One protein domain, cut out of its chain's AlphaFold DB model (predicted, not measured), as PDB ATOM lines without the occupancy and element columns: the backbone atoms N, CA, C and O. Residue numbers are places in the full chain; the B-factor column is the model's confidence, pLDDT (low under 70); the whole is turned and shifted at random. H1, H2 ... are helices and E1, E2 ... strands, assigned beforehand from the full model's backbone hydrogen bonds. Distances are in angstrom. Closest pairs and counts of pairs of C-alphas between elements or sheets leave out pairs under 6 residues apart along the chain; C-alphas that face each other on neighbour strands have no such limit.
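What this domain is: This is residues 163 to 204 and 321 to 447 of the 452 residues of an uncharacterized protein of Blastococcus sp. DSM 46786 (UniProt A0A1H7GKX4). With little regular structure, loops surround a curled mixed sheet, E2-E4-E3-E6, with H1 by E6, pair E1-E5 by E2, and H4 near H2. The 169 printed residues include four named helices and six strands, H1-E1-H2-E2-E3-H3-E4-E5-H4-E6, class mixed. Compact, with radius of gyration of the C-alphas 14.9 A, it spans 42 by 37 by 30 A.

Where its parts are: H1, 174-186, 18.4 A long, begins at C-alpha (16.439, 13.113, -43.829). E1 197-199, H2 324-333, E2 341-345, E3 374-377, H3 390-401, E4 404-409, E5 415-417, H4 421-424 follow; E6, 443-445, ends at (9.659, 15.818, -43.496).

How they stand to each other: E4 is parallel to E2, N 343 to O 405 2.9 A, antiparallel to E3, N 375 to O 404 2.9 A. H1 only grazes the sheet, C-alphas 177 and 445 4.9 A apart. H3, at the sheet's level, touches H2 with 390-394 alone. H1, H2 and H3 have every O i to N i+4 pair within hydrogen-bond range.

The domain as a whole: Across unprinted 205-320 C-alphas stand 11.2 A apart. Links E2-E3, E3-H3 and H4-E6 are long; no printed pLDDT is under 70.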
ATOM      1  N   PHE A 163      -5.781  14.864 -35.978       92.94
ATOM      2  CA  PHE A 163      -5.777  16.321 -36.105       92.94
ATOM      3  C   PHE A 163      -5.305  17.055 -34.859       92.94
ATOM      4  O   PHE A 163      -4.993  18.240 -34.934       92.94
ATOM      5  N   ARG A 164      -5.231  16.370 -33.721       94.12
ATOM      6  CA  ARG A 164      -4.652  16.894 -32.486       94.12
ATOM      7  C   ARG A 164      -3.275  16.307 -32.186       94.12
ATOM      8  O   ARG A 164      -2.669  16.705 -31.192       94.12
ATOM      9  N   SER A 165      -2.770  15.409 -33.035       95.44
ATOM     10  CA  SER A 165      -1.458  14.798 -32.847       95.44
ATOM     11  C   SER A 165      -0.353  15.850 -32.922       95.44
ATOM     12  O   SER A 165      -0.461  16.872 -33.610       95.44
ATOM     13  N   ARG A 166       0.706  15.619 -32.148       96.69
ATOM     14  CA  ARG A 166       1.887  16.478 -32.071       96.69
ATOM     15  C   ARG A 166       3.056  15.768 -32.709       96.69
ATOM     16  O   ARG A 166       3.300  14.612 -32.409       96.69
ATOM     17  N   VAL A 167       3.840  16.488 -33.496       96.69
ATOM     18  CA  VAL A 167       5.063  15.957 -34.113       96.69
ATOM     19  C   VAL A 167       6.282  16.106 -33.200       96.69
ATOM     20  O   VAL A 167       7.403  15.875 -33.640       96.69
ATOM     21  N   THR A 168       6.110  16.503 -31.936       89.62
ATOM     22  CA  THR A 168       7.201  16.581 -30.957       89.62
ATOM     23  C   THR A 168       7.834  15.202 -30.763       89.62
ATOM     24  O   THR A 168       7.165  14.265 -30.345       89.62
ATOM     25  N   GLY A 169       9.126  15.070 -31.075       91.56
ATOM     26  CA  GLY A 169       9.845  13.792 -30.983       91.56
ATOM     27  C   GLY A 169       9.588  12.820 -32.141       91.56
ATOM     28  O   GLY A 169      10.201  11.756 -32.171       91.56
ATOM     29  N   ALA A 170       8.744  13.178 -33.118       96.38
ATOM     30  CA  ALA A 170       8.565  12.361 -34.312       96.38
ATOM     31  C   ALA A 170       9.894  12.251 -35.090       96.38
ATOM     32  O   ALA A 170      10.613  13.260 -35.194       96.38
ATOM     33  N   PRO A 171      10.215  11.062 -35.640       97.62
ATOM     34  CA  PRO A 171      11.416  10.862 -36.444       97.62
ATOM     35  C   PRO A 171      11.407  11.764 -37.680       97.62
ATOM     36  O   PRO A 171      10.352  12.174 -38.160       97.62
ATOM     37  N   VAL A 172      12.595  12.048 -38.204       98.44
ATOM     38  CA  VAL A 172      12.783  12.854 -39.415       98.44
ATOM     39  C   VAL A 172      13.277  11.949 -40.530       98.44
ATOM     40  O   VAL A 172      14.255  11.222 -40.359       98.44
ATOM     41  N   ASP A 173      12.628  12.015 -41.688       98.44
ATOM     42  CA  ASP A 173      13.134  11.401 -42.910       98.44
ATOM     43  C   ASP A 173      14.100  12.384 -43.587       98.44
ATOM     44  O   ASP A 173      13.698  13.322 -44.285       98.44
ATOM     45  N   ALA A 174      15.399  12.208 -43.338       98.56
ATOM     46  CA  ALA A 174      16.439  13.113 -43.829       98.56
ATOM     47  C   ALA A 174      16.548  13.122 -45.367       98.56
ATOM     48  O   ALA A 174      16.810  14.171 -45.970       98.56
ATOM     49  N   ALA A 175      16.314  11.974 -46.011       98.50
ATOM     50  CA  ALA A 175      16.365  11.854 -47.463       98.50
ATOM     51  C   ALA A 175      15.183  12.595 -48.101       98.50
ATOM     52  O   ALA A 175      15.391  13.457 -48.960       98.50
ATOM     53  N   ARG A 176      13.957  12.348 -47.620       98.25
ATOM     54  CA  ARG A 176      12.758  13.081 -48.061       98.25
ATOM     55  C   ARG A 176      12.859  14.567 -47.753       98.25
ATOM     56  O   ARG A 176      12.515  15.374 -48.607       98.25
ATOM     57  N   THR A 177      13.400  14.947 -46.596       98.81
ATOM     58  CA  THR A 177      13.646  16.356 -46.243       98.81
ATOM     59  C   THR A 177      14.555  17.044 -47.257       98.81
ATOM     60  O   THR A 177      14.266  18.156 -47.700       98.81
ATOM     61  N   SER A 178      15.637  16.382 -47.668       98.69
ATOM     62  CA  SER A 178      16.560  16.929 -48.667       98.69
ATOM     63  C   SER A 178      15.886  17.086 -50.035       98.69
ATOM     64  O   SER A 178      16.019  18.132 -50.670       98.69
ATOM     65  N   GLN A 179      15.103  16.089 -50.462       98.62
ATOM     66  CA  GLN A 179      14.337  16.141 -51.712       98.62
ATOM     67  C   GLN A 179      13.271  17.242 -51.692       98.62
ATOM     68  O   GLN A 179      13.164  17.996 -52.656       98.62
ATOM     69  N   PHE A 180      12.534  17.374 -50.587       98.69
ATOM     70  CA  PHE A 180      11.556  18.436 -50.372       98.69
ATOM     71  C   PHE A 180      12.198  19.812 -50.543       98.69
ATOM     72  O   PHE A 180      11.739  20.615 -51.350       98.69
ATOM     73  N   ARG A 181      13.297  20.080 -49.830       98.56
ATOM     74  CA  ARG A 181      13.981  21.378 -49.895       98.56
ATOM     75  C   ARG A 181      14.493  21.675 -51.304       98.56
ATOM     76  O   ARG A 181      14.312  22.789 -51.786       98.56
ATOM     77  N   ALA A 182      15.075  20.683 -51.981       98.38
ATOM     78  CA  ALA A 182      15.536  20.827 -53.361       98.38
ATOM     79  C   ALA A 182      14.379  21.112 -54.334       98.38
ATOM     80  O   ALA A 182      14.491  21.984 -55.199       98.38
ATOM     81  N   PHE A 183      13.251  20.421 -54.172       98.06
ATOM     82  CA  PHE A 183      12.046  20.664 -54.955       98.06
ATOM     83  C   PHE A 183      11.514  22.081 -54.731       98.06
ATOM     84  O   PHE A 183      11.326  22.825 -55.691       98.06
ATOM     85  N   MET A 184      11.346  22.499 -53.476       98.19
ATOM     86  CA  MET A 184      10.826  23.827 -53.149       98.19
ATOM     87  C   MET A 184      11.747  24.950 -53.633       98.19
ATOM     88  O   MET A 184      11.258  25.976 -54.091       98.19
ATOM     89  N   ALA A 185      13.067  24.747 -53.596       97.12
ATOM     90  CA  ALA A 185      14.037  25.711 -54.111       97.12
ATOM     91  C   ALA A 185      14.031  25.838 -55.646       97.12
ATOM     92  O   ALA A 185      14.439  26.871 -56.172       97.12
ATOM     93  N   SER A 186      13.600  24.800 -56.369       96.75
ATOM     94  CA  SER A 186      13.673  24.739 -57.838       96.75
ATOM     95  C   SER A 186      12.322  24.865 -58.546       96.75
ATOM     96  O   SER A 186      12.289  25.116 -59.753       96.75
ATOM     97  N   HIS A 187      11.202  24.706 -57.835       97.00
ATOM     98  CA  HIS A 187       9.886  24.786 -58.452       97.00
ATOM     99  C   HIS A 187       9.586  26.225 -58.916       97.00
ATOM    100  O   HIS A 187       9.675  27.155 -58.115       97.00
ATOM    101  N   PRO A 188       9.172  26.448 -60.178       95.81
ATOM    102  CA  PRO A 188       8.992  27.796 -60.725       95.81
ATOM    103  C   PRO A 188       7.958  28.630 -59.960       95.81
ATOM    104  O   PRO A 188       8.187  29.809 -59.722       95.81
ATOM    105  N   ASP A 189       6.862  28.020 -59.503       95.62
ATOM    106  CA  ASP A 189       5.837  28.721 -58.708       95.62
ATOM    107  C   ASP A 189       6.265  28.996 -57.250       95.62
ATOM    108  O   ASP A 189       5.520  29.615 -56.493       95.62
ATOM    109  N   GLN A 190       7.460  28.541 -56.861       95.50
ATOM    110  CA  GLN A 190       8.130  28.875 -55.599       95.50
ATOM    111  C   GLN A 190       9.327  29.810 -55.795       95.50
ATOM    112  O   GLN A 190       9.954  30.225 -54.821       95.50
ATOM    113  N   ALA A 191       9.649  30.191 -57.035       91.31
ATOM    114  CA  ALA A 191      10.734  31.123 -57.299       91.31
ATOM    115  C   ALA A 191      10.445  32.471 -56.610       91.31
ATOM    116  O   ALA A 191       9.444  33.132 -56.887       91.31
ATOM    117  N   GLY A 192      11.312  32.865 -55.673       92.00
ATOM    118  CA  GLY A 192      11.136  34.074 -54.860       92.00
ATOM    119  C   GLY A 192      10.065  33.975 -53.761       92.00
ATOM    120  O   GLY A 192       9.769  34.985 -53.123       92.00
ATOM    121  N   ILE A 193       9.489  32.789 -53.537       96.56
ATOM    122  CA  ILE A 193       8.558  32.477 -52.446       96.56
ATOM    123  C   ILE A 193       9.154  31.309 -51.663       96.56
ATOM    124  O   ILE A 193       8.780  30.149 -51.817       96.56
ATOM    125  N   ASP A 194      10.123  31.615 -50.811       96.75
ATOM    126  CA  ASP A 194      10.795  30.609 -50.002       96.75
ATOM    127  C   ASP A 194      10.081  30.332 -48.672       96.75
ATOM    128  O   ASP A 194      10.627  29.605 -47.860       96.75
ATOM    129  N   TRP A 195       8.861  30.838 -48.449       97.94
ATOM    130  CA  TRP A 195       8.040  30.616 -47.247       97.94
ATOM    131  C   TRP A 195       6.640  30.078 -47.598       97.94
ATOM    132  O   TRP A 195       6.123  30.360 -48.683       97.94
ATOM    133  N   PRO A 196       5.954  29.373 -46.675       96.75
ATOM    134  CA  PRO A 196       4.532  29.084 -46.834       96.75
ATOM    135  C   PRO A 196       3.713  30.368 -46.750       96.75
ATOM    136  O   PRO A 196       3.744  31.074 -45.738       96.75
ATOM    137  N   LYS A 197       2.927  30.653 -47.790       97.44
ATOM    138  CA  LYS A 197       2.000  31.788 -47.777       97.44
ATOM    139  C   LYS A 197       0.756  31.492 -46.947       97.44
ATOM    140  O   LYS A 197       0.261  30.365 -46.923       97.44
ATOM    141  N   ILE A 198       0.198  32.534 -46.338       96.81
ATOM    142  CA  ILE A 198      -1.137  32.476 -45.735       96.81
ATOM    143  C   ILE A 198      -2.136  33.037 -46.735       96.81
ATOM    144  O   ILE A 198      -2.128  34.221 -47.051       96.81
ATOM    145  N   ASN A 199      -3.011  32.210 -47.282       93.62
ATOM    146  CA  ASN A 199      -3.940  32.697 -48.278       93.62
ATOM    147  C   ASN A 199      -5.101  33.466 -47.629       93.62
ATOM    148  O   ASN A 199      -5.999  32.882 -47.024       93.62
ATOM    149  N   LEU A 200      -5.049  34.787 -47.810       92.06
ATOM    150  CA  LEU A 200      -6.076  35.770 -47.465       92.06
ATOM    151  C   LEU A 200      -6.696  36.401 -48.726       92.06
ATOM    152  O   LEU A 200      -7.217  37.512 -48.673       92.06
ATOM    153  N   ASN A 201      -6.618  35.746 -49.887       89.50
ATOM    154  CA  ASN A 201      -7.299  36.226 -51.086       89.50
ATOM    155  C   ASN A 201      -8.813  35.986 -50.926       89.50
ATOM    156  O   ASN A 201      -9.198  34.825 -50.782       89.50
ATOM    157  N   PRO A 202      -9.684  37.011 -50.997       85.69
ATOM    158  CA  PRO A 202     -11.133  36.825 -50.908       85.69
ATOM    159  C   PRO A 202     -11.689  35.772 -51.876       85.69
ATOM    160  O   PRO A 202     -12.636  35.076 -51.518       85.69
ATOM    161  N   ASP A 203     -11.079  35.598 -53.050       84.12
ATOM    162  CA  ASP A 203     -11.520  34.643 -54.077       84.12
ATOM    163  C   ASP A 203     -11.141  33.182 -53.775       84.12
ATOM    164  O   ASP A 203     -11.590  32.278 -54.475       84.12
ATOM    165  N   TRP A 204     -10.309  32.915 -52.762       85.12
ATOM    166  CA  TRP A 204      -9.816  31.556 -52.480       85.12
ATOM    167  C   TRP A 204      -9.740  31.185 -50.991       85.12
ATOM    168  O   TRP A 204      -9.758  29.992 -50.661       85.12
ATOM    169  N   VAL A 321      -8.636  25.329 -42.648       92.00
ATOM    170  CA  VAL A 321      -8.859  26.751 -42.392       92.00
ATOM    171  C   VAL A 321      -8.274  27.180 -41.055       92.00
ATOM    172  O   VAL A 321      -8.655  26.690 -39.998       92.00
ATOM    173  N   ILE A 322      -7.394  28.178 -41.087       95.00
ATOM    174  CA  ILE A 322      -7.068  28.948 -39.886       95.00
ATOM    175  C   ILE A 322      -8.299  29.790 -39.567       95.00
ATOM    176  O   ILE A 322      -8.687  30.620 -40.387       95.00
ATOM    177  N   ARG A 323      -8.914  29.600 -38.400       94.12
ATOM    178  CA  ARG A 323     -10.061  30.401 -37.948       94.12
ATOM    179  C   ARG A 323      -9.613  31.572 -37.082       94.12
ATOM    180  O   ARG A 323      -8.623  31.468 -36.358       94.12
ATOM    181  N   ARG A 324     -10.342  32.690 -37.139       93.75
ATOM    182  CA  ARG A 324      -9.989  33.895 -36.371       93.75
ATOM    183  C   ARG A 324     -10.059  33.673 -34.858       93.75
ATOM    184  O   ARG A 324      -9.138  34.062 -34.156       93.75
ATOM    185  N   ASP A 325     -11.097  33.006 -34.374       93.12
ATOM    186  CA  ASP A 325     -11.297  32.746 -32.946       93.12
ATOM    187  C   ASP A 325     -10.227  31.809 -32.354       93.12
ATOM    188  O   ASP A 325      -9.708  32.065 -31.270       93.12
ATOM    189  N   GLN A 326      -9.836  30.763 -33.090       93.75
ATOM    190  CA  GLN A 326      -8.727  29.883 -32.697       93.75
ATOM    191  C   GLN A 326      -7.395  30.635 -32.660       93.75
ATOM    192  O   GLN A 326      -6.582  30.423 -31.763       93.75
ATOM    193  N   LEU A 327      -7.176  31.520 -33.634       95.50
ATOM    194  CA  LEU A 327      -5.974  32.334 -33.710       95.50
ATOM    195  C   LEU A 327      -5.892  33.332 -32.552       95.50
ATOM    196  O   LEU A 327      -4.841  33.436 -31.925       95.50
ATOM    197  N   ASP A 328      -6.988  34.022 -32.233       95.38
ATOM    198  CA  ASP A 328      -7.039  34.953 -31.101       95.38
ATOM    199  C   ASP A 328      -6.769  34.232 -29.776       95.38
ATOM    200  O   ASP A 328      -5.990  34.722 -28.957       95.38
ATOM    201  N   GLN A 329      -7.337  33.036 -29.582       95.44
ATOM    202  CA  GLN A 329      -7.052  32.230 -28.396       95.44
ATOM    203  C   GLN A 329      -5.579  31.801 -28.332       95.44
ATOM    204  O   GLN A 329      -4.962  31.893 -27.271       95.44
ATOM    205  N   ALA A 330      -5.007  31.345 -29.448       96.44
ATOM    206  CA  ALA A 330      -3.603  30.949 -29.506       96.44
ATOM    207  C   ALA A 330      -2.672  32.122 -29.158       96.44
ATOM    208  O   ALA A 330      -1.736  31.957 -28.379       96.44
ATOM    209  N   ILE A 331      -2.971  33.323 -29.664       96.81
ATOM    210  CA  ILE A 331      -2.233  34.548 -29.333       96.81
ATOM    211  C   ILE A 331      -2.361  34.872 -27.843       96.81
ATOM    212  O   ILE A 331      -1.346  35.094 -27.187       96.81
ATOM    213  N   ALA A 332      -3.583  34.873 -27.304       96.69
ATOM    214  CA  ALA A 332      -3.835  35.190 -25.899       96.69
ATOM    215  C   ALA A 332      -3.120  34.224 -24.939       96.69
ATOM    216  O   ALA A 332      -2.628  34.645 -23.896       96.69
ATOM    217  N   ASN A 333      -3.025  32.947 -25.315       96.94
ATOM    218  CA  ASN A 333      -2.380  31.911 -24.511       96.94
ATOM    219  C   ASN A 333      -0.874  31.772 -24.780       96.94
ATOM    220  O   ASN A 333      -0.205  31.003 -24.093       96.94
ATOM    221  N   GLY A 334      -0.332  32.457 -25.791       96.88
ATOM    222  CA  GLY A 334       1.055  32.279 -26.214       96.88
ATOM    223  C   GLY A 334       1.348  30.890 -26.800       96.88
ATOM    224  O   GLY A 334       2.477  30.418 -26.705       96.88
ATOM    225  N   THR A 335       0.373  30.231 -27.427       97.31
ATOM    226  CA  THR A 335       0.500  28.871 -27.985       97.31
ATOM    227  C   THR A 335       0.395  28.852 -29.513       97.31
ATOM    228  O   THR A 335       0.178  29.883 -30.154       97.31
ATOM    229  N   GLY A 336       0.533  27.671 -30.123       97.12
ATOM    230  CA  GLY A 336      -0.020  27.404 -31.455       97.12
ATOM    231  C   GLY A 336      -1.546  27.204 -31.441       97.12
ATOM    232  O   GLY A 336      -2.191  27.270 -30.394       97.12
ATOM    233  N   LEU A 337      -2.121  26.910 -32.610       96.12
ATOM    234  CA  LEU A 337      -3.551  26.656 -32.843       96.12
ATOM    235  C   LEU A 337      -4.031  25.296 -32.295       96.12
ATOM    236  O   LEU A 337      -5.224  24.991 -32.357       96.12
ATOM    237  N   GLY A 338      -3.113  24.458 -31.805       94.31
ATOM    238  CA  GLY A 338      -3.426  23.183 -31.155       94.31
ATOM    239  C   GLY A 338      -3.890  22.073 -32.097       94.31
ATOM    240  O   GLY A 338      -4.521  21.117 -31.643       94.31
ATOM    241  N   HIS A 339      -3.649  22.209 -33.401       95.56
ATOM    242  CA  HIS A 339      -4.034  21.200 -34.371       95.56
ATOM    243  C   HIS A 339      -3.140  21.178 -35.603       95.56
ATOM    244  O   HIS A 339      -2.403  22.108 -35.920       95.56
ATOM    245  N   VAL A 340      -3.257  20.072 -36.311       96.94
ATOM    246  CA  VAL A 340      -2.676  19.811 -37.610       96.94
ATOM    247  C   VAL A 340      -3.253  20.737 -38.688       96.94
ATOM    248  O   VAL A 340      -4.460  20.741 -38.895       96.94
ATOM    249  N   LEU A 341      -2.398  21.415 -39.462       97.56
ATOM    250  CA  LEU A 341      -2.844  22.209 -40.618       97.56
ATOM    251  C   LEU A 341      -2.866  21.401 -41.927       97.56
ATOM    252  O   LEU A 341      -2.047  20.503 -42.130       97.56
ATOM    253  N   HIS A 342      -3.774  21.754 -42.838       97.00
ATOM    254  CA  HIS A 342      -3.729  21.341 -44.247       97.00
ATOM    255  C   HIS A 342      -2.870  22.325 -45.044       97.00
ATOM    256  O   HIS A 342      -3.134  23.532 -45.053       97.00
ATOM    257  N   LEU A 343      -1.880  21.814 -45.765       97.69
ATOM    258  CA  LEU A 343      -1.042  22.605 -46.657       97.69
ATOM    259  C   LEU A 343      -1.462  22.369 -48.105       97.69
ATOM    260  O   LEU A 343      -1.250  21.283 -48.635       97.69
ATOM    261  N   PHE A 344      -2.021  23.382 -48.767       96.31
ATOM    262  CA  PHE A 344      -2.256  23.298 -50.206       96.31
ATOM    263  C   PHE A 344      -0.910  23.384 -50.903       96.31
ATOM    264  O   PHE A 344      -0.227  24.409 -50.819       96.31
ATOM    265  N   PHE A 345      -0.510  22.298 -51.549       97.69
ATOM    266  CA  PHE A 345       0.854  22.142 -52.023       97.69
ATOM    267  C   PHE A 345       1.027  22.713 -53.427       97.69
ATOM    268  O   PHE A 345       0.065  22.840 -54.177       97.69
ATOM    269  N   VAL A 346       2.233  23.138 -53.783       97.25
ATOM    270  CA  VAL A 346       2.489  23.712 -55.112       97.25
ATOM    271  C   VAL A 346       2.208  22.696 -56.219       97.25
ATOM    272  O   VAL A 346       1.400  22.959 -57.109       97.25
ATOM    273  N   GLU A 347       2.809  21.515 -56.114       97.19
ATOM    274  CA  GLU A 347       2.522  20.369 -56.966       97.19
ATOM    275  C   GLU A 347       2.964  19.076 -56.257       97.19
ATOM    276  O   GLU A 347       4.133  18.940 -55.896       97.19
ATOM    277  N   THR A 348       2.046  18.135 -56.044       97.38
ATOM    278  CA  THR A 348       2.313  16.793 -55.503       97.38
ATOM    279  C   THR A 348       2.841  15.851 -56.584       97.38
ATOM    280  O   THR A 348       2.832  16.178 -57.770       97.38
ATOM    281  N   ASN A 349       3.335  14.674 -56.203       97.44
ATOM    282  CA  ASN A 349       3.744  13.640 -57.152       97.44
ATOM    283  C   ASN A 349       2.745  12.480 -57.137       97.44
ATOM    284  O   ASN A 349       2.688  11.728 -56.168       97.44
ATOM    285  N   THR A 350       2.004  12.273 -58.229       96.38
ATOM    286  CA  THR A 350       1.035  11.166 -58.306       96.38
ATOM    287  C   THR A 350       1.712   9.806 -58.115       96.38
ATOM    288  O   THR A 350       1.124   8.914 -57.508       96.38
ATOM    289  N   ALA A 351       2.964   9.646 -58.563       97.06
ATOM    290  CA  ALA A 351       3.710   8.398 -58.403       97.06
ATOM    291  C   ALA A 351       4.136   8.124 -56.951       97.06
ATOM    292  O   ALA A 351       4.388   6.972 -56.602       97.06
ATOM    293  N   ASP A 352       4.188   9.151 -56.094       96.81
ATOM    294  CA  ASP A 352       4.395   8.941 -54.663       96.81
ATOM    295  C   ASP A 352       3.128   8.381 -53.993       96.81
ATOM    296  O   ASP A 352       3.243   7.738 -52.954       96.81
ATOM    297  N   GLY A 353       1.944   8.530 -54.594       95.81
ATOM    298  CA  GLY A 353       0.688   7.945 -54.123       95.81
ATOM    299  C   GLY A 353      -0.006   8.763 -53.031       95.81
ATOM    300  O   GLY A 353       0.047   9.993 -53.017       95.81
ATOM    301  N   VAL A 354      -0.689   8.066 -52.121       97.12
ATOM    302  CA  VAL A 354      -1.425   8.652 -50.992       97.12
ATOM    303  C   VAL A 354      -0.989   8.005 -49.681       97.12
ATOM    304  O   VAL A 354      -0.695   6.810 -49.641       97.12
ATOM    305  N   VAL A 355      -0.934   8.791 -48.608       97.44
ATOM    306  CA  VAL A 355      -0.654   8.314 -47.250       97.44
ATOM    307  C   VAL A 355      -1.613   8.939 -46.238       97.44
ATOM    308  O   VAL A 355      -2.289   9.924 -46.524       97.44
ATOM    309  N   HIS A 356      -1.660   8.372 -45.032       96.56
ATOM    310  CA  HIS A 356      -2.421   8.931 -43.915       96.56
ATOM    311  C   HIS A 356      -2.106  10.434 -43.711       96.56
ATOM    312  O   HIS A 356      -0.926  10.784 -43.736       96.56
ATOM    313  N   PRO A 357      -3.113  11.313 -43.499       96.25
ATOM    314  CA  PRO A 357      -4.538  11.016 -43.275       96.25
ATOM    315  C   PRO A 357      -5.392  10.918 -44.552       96.25
ATOM    316  O   PRO A 357      -6.583  10.615 -44.466       96.25
ATOM    317  N   MET A 358      -4.814  11.185 -45.722       97.62
ATOM    318  CA  MET A 358      -5.533  11.252 -46.994       97.62
ATOM    319  C   MET A 358      -5.931   9.852 -47.492       97.62
ATOM    320  O   MET A 358      -5.305   8.848 -47.154       97.62
ATOM    321  N   THR A 359      -6.989   9.776 -48.306       97.38
ATOM    322  CA  THR A 359      -7.508   8.520 -48.898       97.38
ATOM    323  C   THR A 359      -7.551   8.543 -50.426       97.38
ATOM    324  O   THR A 359      -7.916   7.556 -51.061       97.38
ATOM    325  N   GLY A 360      -7.153   9.657 -51.041       96.62
ATOM    326  CA  GLY A 360      -6.826   9.734 -52.460       96.62
ATOM    327  C   GLY A 360      -5.821  10.849 -52.740       96.62
ATOM    328  O   GLY A 360      -5.448  11.589 -51.837       96.62
ATOM    329  N   ALA A 361      -5.419  10.974 -54.001       95.62
ATOM    330  CA  ALA A 361      -4.515  12.016 -54.478       95.62
ATOM    331  C   ALA A 361      -4.990  12.557 -55.833       95.62
ATOM    332  O   ALA A 361      -5.796  11.914 -56.513       95.62
ATOM    333  N   GLU A 362      -4.523  13.740 -56.233       93.44
ATOM    334  CA  GLU A 362      -4.714  14.189 -57.614       93.44
ATOM    335  C   GLU A 362      -3.931  13.319 -58.604       93.44
ATOM    336  O   GLU A 362      -2.789  12.922 -58.361       93.44
ATOM    337  N   GLY A 363      -4.555  13.059 -59.756       94.62
ATOM    338  CA  GLY A 363      -3.909  12.414 -60.895       94.62
ATOM    339  C   GLY A 363      -3.046  13.381 -61.709       94.62
ATOM    340  O   GLY A 363      -3.205  14.602 -61.624       94.62
ATOM    341  N   ASP A 364      -2.161  12.808 -62.525       95.31
ATOM    342  CA  ASP A 364      -1.354  13.501 -63.536       95.31
ATOM    343  C   ASP A 364      -0.487  14.653 -62.996       95.31
ATOM    344  O   ASP A 364      -0.359  15.716 -63.615       95.31
ATOM    345  N   LYS A 365       0.117  14.452 -61.821       95.44
ATOM    346  CA  LYS A 365       1.043  15.402 -61.190       95.44
ATOM    347  C   LYS A 365       2.462  14.867 -61.167       95.44
ATOM    348  O   LYS A 365       2.685  13.682 -60.921       95.44
ATOM    349  N   ALA A 366       3.416  15.762 -61.399       95.75
ATOM    350  CA  ALA A 366       4.837  15.439 -61.508       95.75
ATOM    351  C   ALA A 366       5.700  16.287 -60.558       95.75
ATOM    352  O   ALA A 366       6.858  16.574 -60.866       95.75
ATOM    353  N   GLY A 367       5.118  16.736 -59.442       96.75
ATOM    354  CA  GLY A 367       5.792  17.516 -58.413       96.75
ATOM    355  C   GLY A 367       6.531  16.640 -57.404       96.75
ATOM    356  O   GLY A 367       7.294  15.753 -57.788       96.75
ATOM    357  N   TRP A 368       6.317  16.882 -56.111       97.88
ATOM    358  CA  TRP A 368       6.986  16.143 -55.036       97.88
ATOM    359  C   TRP A 368       6.025  15.736 -53.918       97.88
ATOM    360  O   TRP A 368       5.148  16.510 -53.541       97.88
ATOM    361  N   GLY A 369       6.245  14.547 -53.350       97.81
ATOM    362  CA  GLY A 369       5.562  14.073 -52.150       97.81
ATOM    363  C   GLY A 369       4.172  13.503 -52.425       97.81
ATOM    364  O   GLY A 369       3.478  13.912 -53.362       97.81
ATOM    365  N   ALA A 370       3.770  12.546 -51.591       97.69
ATOM    366  CA  ALA A 370       2.408  12.028 -51.557       97.69
ATOM    367  C   ALA A 370       1.466  12.984 -50.813       97.69
ATOM    368  O   ALA A 370       1.842  13.631 -49.831       97.69
ATOM    369  N   GLU A 371       0.197  13.003 -51.222       97.69
ATOM    370  CA  GLU A 371      -0.845  13.626 -50.405       97.69
ATOM    371  C   GLU A 371      -0.990  12.870 -49.080       97.69
ATOM    372  O   GLU A 371      -1.055  11.641 -49.044       97.69
ATOM    373  N   GLY A 372      -1.018  13.632 -47.992       97.50
ATOM    374  CA  GLY A 372      -1.023  13.182 -46.608       97.50
ATOM    375  C   GLY A 372       0.334  13.282 -45.912       97.50
ATOM    376  O   GLY A 372       0.365  13.319 -44.684       97.50
ATOM    377  N   GLU A 373       1.450  13.388 -46.647       97.81
ATOM    378  CA  GLU A 373       2.781  13.473 -46.031       97.81
ATOM    379  C   GLU A 373       2.883  14.631 -45.039       97.81
ATOM    380  O   GLU A 373       2.365  15.723 -45.268       97.81
ATOM    381  N   ARG A 374       3.559  14.386 -43.916       98.12
ATOM    382  CA  ARG A 374       3.641  15.325 -42.802       98.12
ATOM    383  C   ARG A 374       4.951  16.100 -42.855       98.12
ATOM    384  O   ARG A 374       6.023  15.503 -42.878       98.12
ATOM    385  N   ILE A 375       4.867  17.426 -42.801       98.56
ATOM    386  CA  ILE A 375       6.030  18.310 -42.678       98.56
ATOM    387  C   ILE A 375       5.889  19.218 -41.458       98.56
ATOM    388  O   ILE A 375       4.775  19.547 -41.045       98.56
ATOM    389  N   ARG A 376       7.012  19.647 -40.884       98.62
ATOM    390  CA  ARG A 376       7.036  20.576 -39.747       98.62
ATOM    391  C   ARG A 376       8.162  21.586 -39.872       98.62
ATOM    392  O   ARG A 376       9.143  21.326 -40.563       98.62
ATOM    393  N   ILE A 377       8.036  22.706 -39.166       98.75
ATOM    394  CA  ILE A 377       9.188  23.565 -38.877       98.75
ATOM    395  C   ILE A 377      10.072  22.831 -37.869       98.75
ATOM    396  O   ILE A 377       9.570  22.226 -36.920       98.75
ATOM    397  N   ARG A 378      11.386  22.898 -38.074       98.31
ATOM    398  CA  ARG A 378      12.389  22.360 -37.158       98.31
ATOM    399  C   ARG A 378      12.144  22.788 -35.698       98.31
ATOM    400  O   ARG A 378      11.965  23.984 -35.448       98.31
ATOM    401  N   PRO A 379      12.145  21.860 -34.721       97.88
ATOM    402  CA  PRO A 379      11.858  22.173 -33.323       97.88
ATOM    403  C   PRO A 379      12.988  22.941 -32.626       97.88
ATOM    404  O   PRO A 379      12.737  23.573 -31.608       97.88
ATOM    405  N   ASP A 380      14.213  22.916 -33.161       97.75
ATOM    406  CA  ASP A 380      15.366  23.665 -32.637       97.75
ATOM    407  C   ASP A 380      15.339  25.163 -32.977       97.75
ATOM    408  O   ASP A 380      16.153  25.930 -32.466       97.75
ATOM    409  N   LEU A 381      14.419  25.604 -33.838       98.25
ATOM    410  CA  LEU A 381      14.325  27.005 -34.228       98.25
ATOM    411  C   LEU A 381      13.598  27.842 -33.178       98.25
ATOM    412  O   LEU A 381      12.415  27.634 -32.903       98.25
ATOM    413  N   ASP A 382      14.288  28.864 -32.679       98.38
ATOM    414  CA  ASP A 382      13.681  29.922 -31.879       98.38
ATOM    415  C   ASP A 382      12.884  30.876 -32.783       98.38
ATOM    416  O   ASP A 382      13.428  31.718 -33.504       98.38
ATOM    417  N   LEU A 383      11.563  30.712 -32.759       98.56
ATOM    418  CA  LEU A 383      10.632  31.479 -33.580       98.56
ATOM    419  C   LEU A 383      10.573  32.960 -33.172       98.56
ATOM    420  O   LEU A 383      10.422  33.828 -34.034       98.56
ATOM    421  N   GLU A 384      10.709  33.267 -31.882       98.44
ATOM    422  CA  GLU A 384      10.668  34.645 -31.387       98.44
ATOM    423  C   GLU A 384      11.960  35.388 -31.736       98.44
ATOM    424  O   GLU A 384      11.897  36.526 -32.205       98.44
ATOM    425  N   ALA A 385      13.117  34.724 -31.638       98.44
ATOM    426  CA  ALA A 385      14.396  35.278 -32.086       98.44
ATOM    427  C   ALA A 385      14.426  35.567 -33.600       98.44
ATOM    428  O   ALA A 385      15.154  36.451 -34.053       98.44
ATOM    429  N   ARG A 386      13.590  34.883 -34.397       98.06
ATOM    430  CA  ARG A 386      13.345  35.199 -35.820       98.06
ATOM    431  C   ARG A 386      12.386  36.387 -36.024       98.06
ATOM    432  O   ARG A 386      12.003  36.688 -37.155       98.06
ATOM    433  N   GLY A 387      11.964  37.066 -34.956       97.75
ATOM    434  CA  GLY A 387      11.082  38.232 -35.000       97.75
ATOM    435  C   GLY A 387       9.620  37.902 -35.317       97.75
ATOM    436  O   GLY A 387       8.883  38.765 -35.811       97.75
ATOM    437  N   LEU A 388       9.179  36.656 -35.113       98.19
ATOM    438  CA  LEU A 388       7.764  36.300 -35.219       98.19
ATOM    439  C   LEU A 388       7.014  36.767 -33.970       98.19
ATOM    440  O   LEU A 388       7.449  36.546 -32.847       98.19
ATOM    441  N   THR A 389       5.849  37.380 -34.173       97.69
ATOM    442  CA  THR A 389       4.953  37.837 -33.098       97.69
ATOM    443  C   THR A 389       3.493  37.600 -33.489       97.69
ATOM    444  O   THR A 389       3.195  37.329 -34.659       97.69
ATOM    445  N   GLY A 390       2.565  37.706 -32.532       96.75
ATOM    446  CA  GLY A 390       1.119  37.678 -32.785       96.75
ATOM    447  C   GLY A 390       0.659  36.470 -33.608       96.75
ATOM    448  O   GLY A 390       1.025  35.330 -33.321       96.75
ATOM    449  N   ALA A 391      -0.123  36.724 -34.658       97.31
ATOM    450  CA  ALA A 391      -0.689  35.687 -35.515       97.31
ATOM    451  C   ALA A 391       0.374  34.858 -36.247       97.31
ATOM    452  O   ALA A 391       0.254  33.637 -36.341       97.31
ATOM    453  N   ALA A 392       1.429  35.513 -36.742       97.31
ATOM    454  CA  ALA A 392       2.526  34.837 -37.430       97.31
ATOM    455  C   ALA A 392       3.239  33.837 -36.505       97.31
ATOM    456  O   ALA A 392       3.516  32.710 -36.913       97.31
ATOM    457  N   LEU A 393       3.479  34.227 -35.246       98.50
ATOM    458  CA  LEU A 393       4.082  33.356 -34.236       98.50
ATOM    459  C   LEU A 393       3.174  32.174 -33.886       98.50
ATOM    460  O   LEU A 393       3.652  31.045 -33.849       98.50
ATOM    461  N   ALA A 394       1.873  32.403 -33.688       98.38
ATOM    462  CA  ALA A 394       0.920  31.330 -33.402       98.38
ATOM    463  C   ALA A 394       0.868  30.285 -34.535       98.38
ATOM    464  O   ALA A 394       0.876  29.077 -34.287       98.38
ATOM    465  N   ILE A 395       0.884  30.720 -35.799       98.38
ATOM    466  CA  ILE A 395       0.919  29.801 -36.948       98.38
ATOM    467  C   ILE A 395       2.254  29.054 -37.016       98.38
ATOM    468  O   ILE A 395       2.257  27.837 -37.185       98.38
ATOM    469  N   ALA A 396       3.383  29.745 -36.838       98.38
ATOM    470  CA  ALA A 396       4.696  29.104 -36.845       98.38
ATOM    471  C   ALA A 396       4.837  28.064 -35.718       98.38
ATOM    472  O   ALA A 396       5.285  26.949 -35.976       98.38
ATOM    473  N   ARG A 397       4.350  28.366 -34.505       98.62
ATOM    474  CA  ARG A 397       4.255  27.401 -33.395       98.62
ATOM    475  C   ARG A 397       3.410  26.193 -33.768       98.62
ATOM    476  O   ARG A 397       3.809  25.065 -33.524       98.62
ATOM    477  N   THR A 398       2.277  26.408 -34.435       98.38
ATOM    478  CA  THR A 398       1.431  25.309 -34.929       98.38
ATOM    479  C   THR A 398       2.199  24.395 -35.882       98.38
ATOM    480  O   THR A 398       2.179  23.177 -35.729       98.38
ATOM    481  N   LEU A 399       2.925  24.975 -36.838       98.56
ATOM    482  CA  LEU A 399       3.735  24.228 -37.800       98.56
ATOM    483  C   LEU A 399       4.958  23.551 -37.161       98.56
ATOM    484  O   LEU A 399       5.450  22.576 -37.719       98.56
ATOM    485  N   GLN A 400       5.448  24.034 -36.021       98.38
ATOM    486  CA  GLN A 400       6.535  23.405 -35.267       98.38
ATOM    487  C   GLN A 400       6.023  22.265 -34.363       98.38
ATOM    488  O   GLN A 400       6.595  21.178 -34.350       98.38
ATOM    489  N   GLU A 401       4.923  22.485 -33.635       98.00
ATOM    490  CA  GLU A 401       4.365  21.549 -32.644       98.00
ATOM    491  C   GLU A 401       3.517  20.434 -33.266       98.00
ATOM    492  O   GLU A 401       3.585  19.279 -32.843       98.00
ATOM    493  N   HIS A 402       2.700  20.779 -34.260       97.88
ATOM    494  CA  HIS A 402       1.764  19.865 -34.912       97.88
ATOM    495  C   HIS A 402       2.165  19.593 -36.361       97.88
ATOM    496  O   HIS A 402       1.944  18.490 -36.853       97.88
ATOM    497  N   GLY A 403       2.768  20.558 -37.055       98.06
ATOM    498  CA  GLY A 403       3.103  20.452 -38.477       98.06
ATOM    499  C   GLY A 403       1.917  20.728 -39.402       98.06
ATOM    500  O   GLY A 403       0.856  21.204 -38.983       98.06
ATOM    501  N   ALA A 404       2.087  20.374 -40.671       98.19
ATOM    502  CA  ALA A 404       1.027  20.330 -41.666       98.19
ATOM    503  C   ALA A 404       1.096  19.030 -42.475       98.19
ATOM    504  O   ALA A 404       2.173  18.450 -42.617       98.19
ATOM    505  N   TYR A 405      -0.042  18.564 -42.989       97.81
ATOM    506  CA  TYR A 405      -0.048  17.502 -43.995       97.81
ATOM    507  C   TYR A 405      -0.148  18.126 -45.384       97.81
ATOM    508  O   TYR A 405      -0.820  19.143 -45.569       97.81
ATOM    509  N   ILE A 406       0.518  17.509 -46.352       97.81
ATOM    510  CA  ILE A 406       0.450  17.870 -47.764       97.81
ATOM    511  C   ILE A 406      -0.935  17.501 -48.271       97.81
ATOM    512  O   ILE A 406      -1.294  16.330 -48.336       97.81
ATOM    513  N   GLY A 407      -1.741  18.505 -48.571       95.69
ATOM    514  CA  GLY A 407      -3.057  18.320 -49.148       95.69
ATOM    515  C   GLY A 407      -3.039  18.423 -50.668       95.69
ATOM    516  O   GLY A 407      -2.029  18.194 -51.329       95.69
ATOM    517  N   ASP A 408      -4.184  18.804 -51.213       91.06
ATOM    518  CA  ASP A 408      -4.383  19.015 -52.638       91.06
ATOM    519  C   ASP A 408      -3.565  20.176 -53.213       91.06
ATOM    520  O   ASP A 408      -3.047  21.044 -52.502       91.06
ATOM    521  N   ASN A 409      -3.446  20.180 -54.540       92.62
ATOM    522  CA  ASN A 409      -2.621  21.151 -55.234       92.62
ATOM    523  C   ASN A 409      -3.276  22.532 -55.226       92.62
ATOM    524  O   ASN A 409      -4.422  22.715 -55.618       92.62
ATOM    525  N   SER A 410      -2.497  23.536 -54.849       89.81
ATOM    526  CA  SER A 410      -2.886  24.945 -54.836       89.81
ATOM    527  C   SER A 410      -3.023  25.553 -56.237       89.81
ATOM    528  O   SER A 410      -3.590  26.638 -56.382       89.81
ATOM    529  N   GLY A 411      -2.440  24.911 -57.261       83.00
ATOM    530  CA  GLY A 411      -2.324  25.454 -58.619       83.00
ATOM    531  C   GLY A 411      -1.455  26.717 -58.718       83.00
ATOM    532  O   GLY A 411      -1.552  27.441 -59.709       83.00
ATOM    533  N   SER A 412      -0.678  27.019 -57.673       89.69
ATOM    534  CA  SER A 412       0.247  28.153 -57.569       89.69
ATOM    535  C   SER A 412       1.271  27.872 -56.454       89.69
ATOM    536  O   SER A 412       1.631  26.723 -56.239       89.69
ATOM    537  N   SER A 413       1.749  28.880 -55.722       94.56
ATOM    538  CA  SER A 413       2.646  28.672 -54.579       94.56
ATOM    539  C   SER A 413       1.963  27.927 -53.425       94.56
ATOM    540  O   SER A 413       0.807  28.204 -53.106       94.56
ATOM    541  N   THR A 414       2.718  27.071 -52.735       97.62
ATOM    542  CA  THR A 414       2.310  26.378 -51.503       97.62
ATOM    543  C   THR A 414       1.800  27.356 -50.445       97.62
ATOM    544  O   THR A 414       2.454  28.354 -50.127       97.62
ATOM    545  N   GLN A 415       0.635  27.052 -49.876       96.25
ATOM    546  CA  GLN A 415      -0.088  27.988 -49.025       96.25
ATOM    547  C   GLN A 415      -1.071  27.306 -48.067       96.25
ATOM    548  O   GLN A 415      -1.551  26.201 -48.309       96.25
ATOM    549  N   ILE A 416      -1.395  27.994 -46.976       96.12
ATOM    550  CA  ILE A 416      -2.377  27.577 -45.966       96.12
ATOM    551  C   ILE A 416      -3.558  28.540 -46.049       96.12
ATOM    552  O   ILE A 416      -3.345  29.750 -46.105       96.12
ATOM    553  N   LYS A 417      -4.800  28.052 -46.068       94.62
ATOM    554  CA  LYS A 417      -5.966  28.946 -46.123       94.62
ATOM    555  C   LYS A 417      -6.293  29.500 -44.740       94.62
ATOM    556  O   LYS A 417      -6.337  28.774 -43.749       94.62
ATOM    557  N   ALA A 418      -6.583  30.793 -44.698       94.88
ATOM    558  CA  ALA A 418      -7.313  31.397 -43.597       94.88
ATOM    559  C   ALA A 418      -8.811  31.463 -43.932       94.88
ATOM    560  O   ALA A 418      -9.228  31.243 -45.078       94.88
ATOM    561  N   SER A 419      -9.621  31.759 -42.915       93.44
ATOM    562  CA  SER A 419     -11.021  32.141 -43.106       93.44
ATOM    563  C   SER A 419     -11.126  33.505 -43.812       93.44
ATOM    564  O   SER A 419     -10.132  34.058 -44.294       93.44
ATOM    565  N   GLN A 420     -12.330  34.059 -43.914       91.56
ATOM    566  CA  GLN A 420     -12.609  35.248 -44.712       91.56
ATOM    567  C   GLN A 420     -11.695  36.430 -44.307       91.56
ATOM    568  O   GLN A 420     -11.629  36.776 -43.126       91.56
ATOM    569  N   PRO A 421     -11.026  37.114 -45.260       92.25
ATOM    570  CA  PRO A 421      -9.933  38.048 -44.947       92.25
ATOM    571  C   PRO A 421     -10.314  39.220 -44.039       92.25
ATOM    572  O   PRO A 421      -9.513  39.661 -43.217       92.25
ATOM    573  N   HIS A 422     -11.552  39.709 -44.146       92.44
ATOM    574  CA  HIS A 422     -12.045  40.817 -43.328       92.44
ATOM    575  C   HIS A 422     -12.054  40.492 -41.822       92.44
ATOM    576  O   HIS A 422     -11.954  41.411 -41.012       92.44
ATOM    577  N   HIS A 423     -12.088  39.208 -41.437       93.38
ATOM    578  CA  HIS A 423     -11.960  38.792 -40.040       93.38
ATOM    579  C   HIS A 423     -10.574  39.053 -39.455       93.38
ATOM    580  O   HIS A 423     -10.445  39.050 -38.239       93.38
ATOM    581  N   TYR A 424      -9.543  39.293 -40.269       94.31
ATOM    582  CA  TYR A 424      -8.158  39.491 -39.820       94.31
ATOM    583  C   TYR A 424      -7.711  40.951 -39.844       94.31
ATOM    584  O   TYR A 424      -6.551  41.243 -39.544       94.31
ATOM    585  N   SER A 425      -8.625  41.875 -40.158       91.69
ATOM    586  CA  SER A 425      -8.356  43.307 -40.056       91.69
ATOM    587  C   SER A 425      -7.867  43.659 -38.644       91.69
ATOM    588  O   SER A 425      -8.396  43.162 -37.647       91.69
ATOM    589  N   GLY A 426      -6.817  44.477 -38.568       88.25
ATOM    590  CA  GLY A 426      -6.183  44.873 -37.308       88.25
ATOM    591  C   GLY A 426      -5.250  43.829 -36.679       88.25
ATOM    592  O   GLY A 426      -4.763  44.054 -35.576       88.25
ATOM    593  N   THR A 427      -4.976  42.706 -37.353       90.44
ATOM    594  CA  THR A 427      -3.937  41.744 -36.935       90.44
ATOM    595  C   THR A 427      -2.674  41.890 -37.777       90.44
ATOM    596  O   THR A 427      -2.682  42.534 -38.823       90.44
ATOM    597  N   ASN A 428      -1.586  41.241 -37.356       92.00
ATOM    598  CA  ASN A 428      -0.386  41.093 -38.179       92.00
ATOM    599  C   ASN A 428      -0.440  39.872 -39.121       92.00
ATOM    600  O   ASN A 428       0.596  39.485 -39.663       92.00
ATOM    601  N   LEU A 429      -1.613  39.252 -39.314       95.94
ATOM    602  CA  LEU A 429      -1.760  38.190 -40.300       95.94
ATOM    603  C   LEU A 429      -1.876  38.796 -41.700       95.94
ATOM    604  O   LEU A 429      -2.857  39.455 -42.037       95.94
ATOM    605  N   THR A 430      -0.870  38.541 -42.523       96.12
ATOM    606  CA  THR A 430      -0.822  38.918 -43.938       96.12
ATOM    607  C   THR A 430      -0.430  37.705 -44.776       96.12
ATOM    608  O   THR A 430       0.019  36.689 -44.240       96.12
ATOM    609  N   THR A 431      -0.557  37.808 -46.102       96.44
ATOM    610  CA  THR A 431      -0.141  36.726 -47.009       96.44
ATOM    611  C   THR A 431       1.314  36.308 -46.816       96.44
ATOM    612  O   THR A 431       1.641  35.125 -46.898       96.44
ATOM    613  N   ASP A 432       2.159  37.279 -46.479       97.38
ATOM    614  CA  ASP A 432       3.599  37.129 -46.317       97.38
ATOM    615  C   ASP A 432       4.020  37.199 -44.840       97.38
ATOM    616  O   ASP A 432       5.144  37.583 -44.526       97.38
ATOM    617  N   ALA A 433       3.138  36.816 -43.908       97.44
ATOM    618  CA  ALA A 433       3.392  36.897 -42.464       97.44
ATOM    619  C   ALA A 433       4.667  36.159 -41.999       97.44
ATOM    620  O   ALA A 433       5.244  36.513 -40.968       97.44
ATOM    621  N   LEU A 434       5.104  35.145 -42.755       98.06
ATOM    622  CA  LEU A 434       6.286  34.324 -42.473       98.06
ATOM    623  C   LEU A 434       7.529  34.720 -43.293       98.06
ATOM    624  O   LEU A 434       8.621  34.213 -43.031       98.06
ATOM    625  N   LYS A 435       7.383  35.636 -44.259       98.06
ATOM    626  CA  LYS A 435       8.445  36.048 -45.183       98.06
ATOM    627  C   LYS A 435       9.660  36.596 -44.440       98.06
ATOM    628  O   LYS A 435       9.527  37.459 -43.574       98.06
ATOM    629  N   GLY A 436      10.845  36.109 -44.811       97.88
ATOM    630  CA  GLY A 436      12.126  36.519 -44.224       97.88
ATOM    631  C   GLY A 436      12.362  36.035 -42.789       97.88
ATOM    632  O   GLY A 436      13.397  36.352 -42.214       97.88
ATOM    633  N   LYS A 437      11.424  35.276 -42.206       98.12
ATOM    634  CA  LYS A 437      11.512  34.748 -40.834       98.12
ATOM    635  C   LYS A 437      11.610  33.228 -40.825       98.12
ATOM    636  O   LYS A 437      12.422  32.669 -40.089       98.12
ATOM    637  N   ILE A 438      10.805  32.592 -41.676       98.50
ATOM    638  CA  ILE A 438      10.771  31.149 -41.911       98.50
ATOM    639  C   ILE A 438      10.945  30.905 -43.401       98.50
ATOM    640  O   ILE A 438      10.279  31.564 -44.200       98.50
ATOM    641  N   SER A 439      11.780  29.934 -43.766       98.31
ATOM    642  CA  SER A 439      11.892  29.465 -45.148       98.31
ATOM    643  C   SER A 439      11.655  27.960 -45.292       98.31
ATOM    644  O   SER A 439      11.613  27.229 -44.306       98.31
ATOM    645  N   TRP A 440      11.542  27.441 -46.516       98.38
ATOM    646  CA  TRP A 440      11.428  26.006 -46.789       98.38
ATOM    647  C   TRP A 440      12.641  25.211 -46.293       98.38
ATOM    648  O   TRP A 440      12.511  24.028 -45.984       98.38
ATOM    649  N   ALA A 441      13.806  25.851 -46.145       98.19
ATOM    650  CA  ALA A 441      14.984  25.233 -45.538       98.19
ATOM    651  C   ALA A 441      14.817  24.981 -44.028       98.19
ATOM    652  O   ALA A 441      15.490  24.113 -43.472       98.19
ATOM    653  N   ASP A 442      13.901  25.693 -43.369       98.75
ATOM    654  CA  ASP A 442      13.565  25.501 -41.959       98.75
ATOM    655  C   ASP A 442      12.599  24.322 -41.733       98.75
ATOM    656  O   ASP A 442      12.366  23.939 -40.587       98.75
ATOM    657  N   PHE A 443      12.063  23.721 -42.801       98.75
ATOM    658  CA  PHE A 443      11.142  22.587 -42.721       98.75
ATOM    659  C   PHE A 443      11.847  21.239 -42.833       98.75
ATOM    660  O   PHE A 443      12.860  21.088 -43.518       98.75
ATOM    661  N   GLU A 444      11.258  20.240 -42.194       98.69
ATOM    662  CA  GLU A 444      11.645  18.834 -42.252       98.69
ATOM    663  C   GLU A 444      10.421  17.950 -42.482       98.69
ATOM    664  O   GLU A 444       9.291  18.304 -42.133       98.69
ATOM    665  N   VAL A 445      10.667  16.805 -43.113       98.62
ATOM    666  CA  VAL A 445       9.659  15.818 -43.496       98.62
ATOM    667  C   VAL A 445       9.677  14.685 -42.479       98.62
ATOM    668  O   VAL A 445      10.728  14.130 -42.156       98.62
ATOM    669  N   ILE A 446       8.500  14.343 -41.975       98.44
ATOM    670  CA  ILE A 446       8.277  13.206 -41.082       98.44
ATOM    671  C   ILE A 446       8.019  11.959 -41.946       98.44
ATOM    672  O   ILE A 446       7.442  12.098 -43.030       98.44
ATOM    673  N   PRO A 447       8.411  10.744 -41.511       97.50
ATOM    674  CA  PRO A 447       8.175   9.523 -42.266       97.50
ATOM    675  C   PRO A 447       6.742   9.376 -42.770       97.50
ATOM    676  O   PRO A 447       5.759   9.680 -42.087       97.50
TER     677      PRO A 447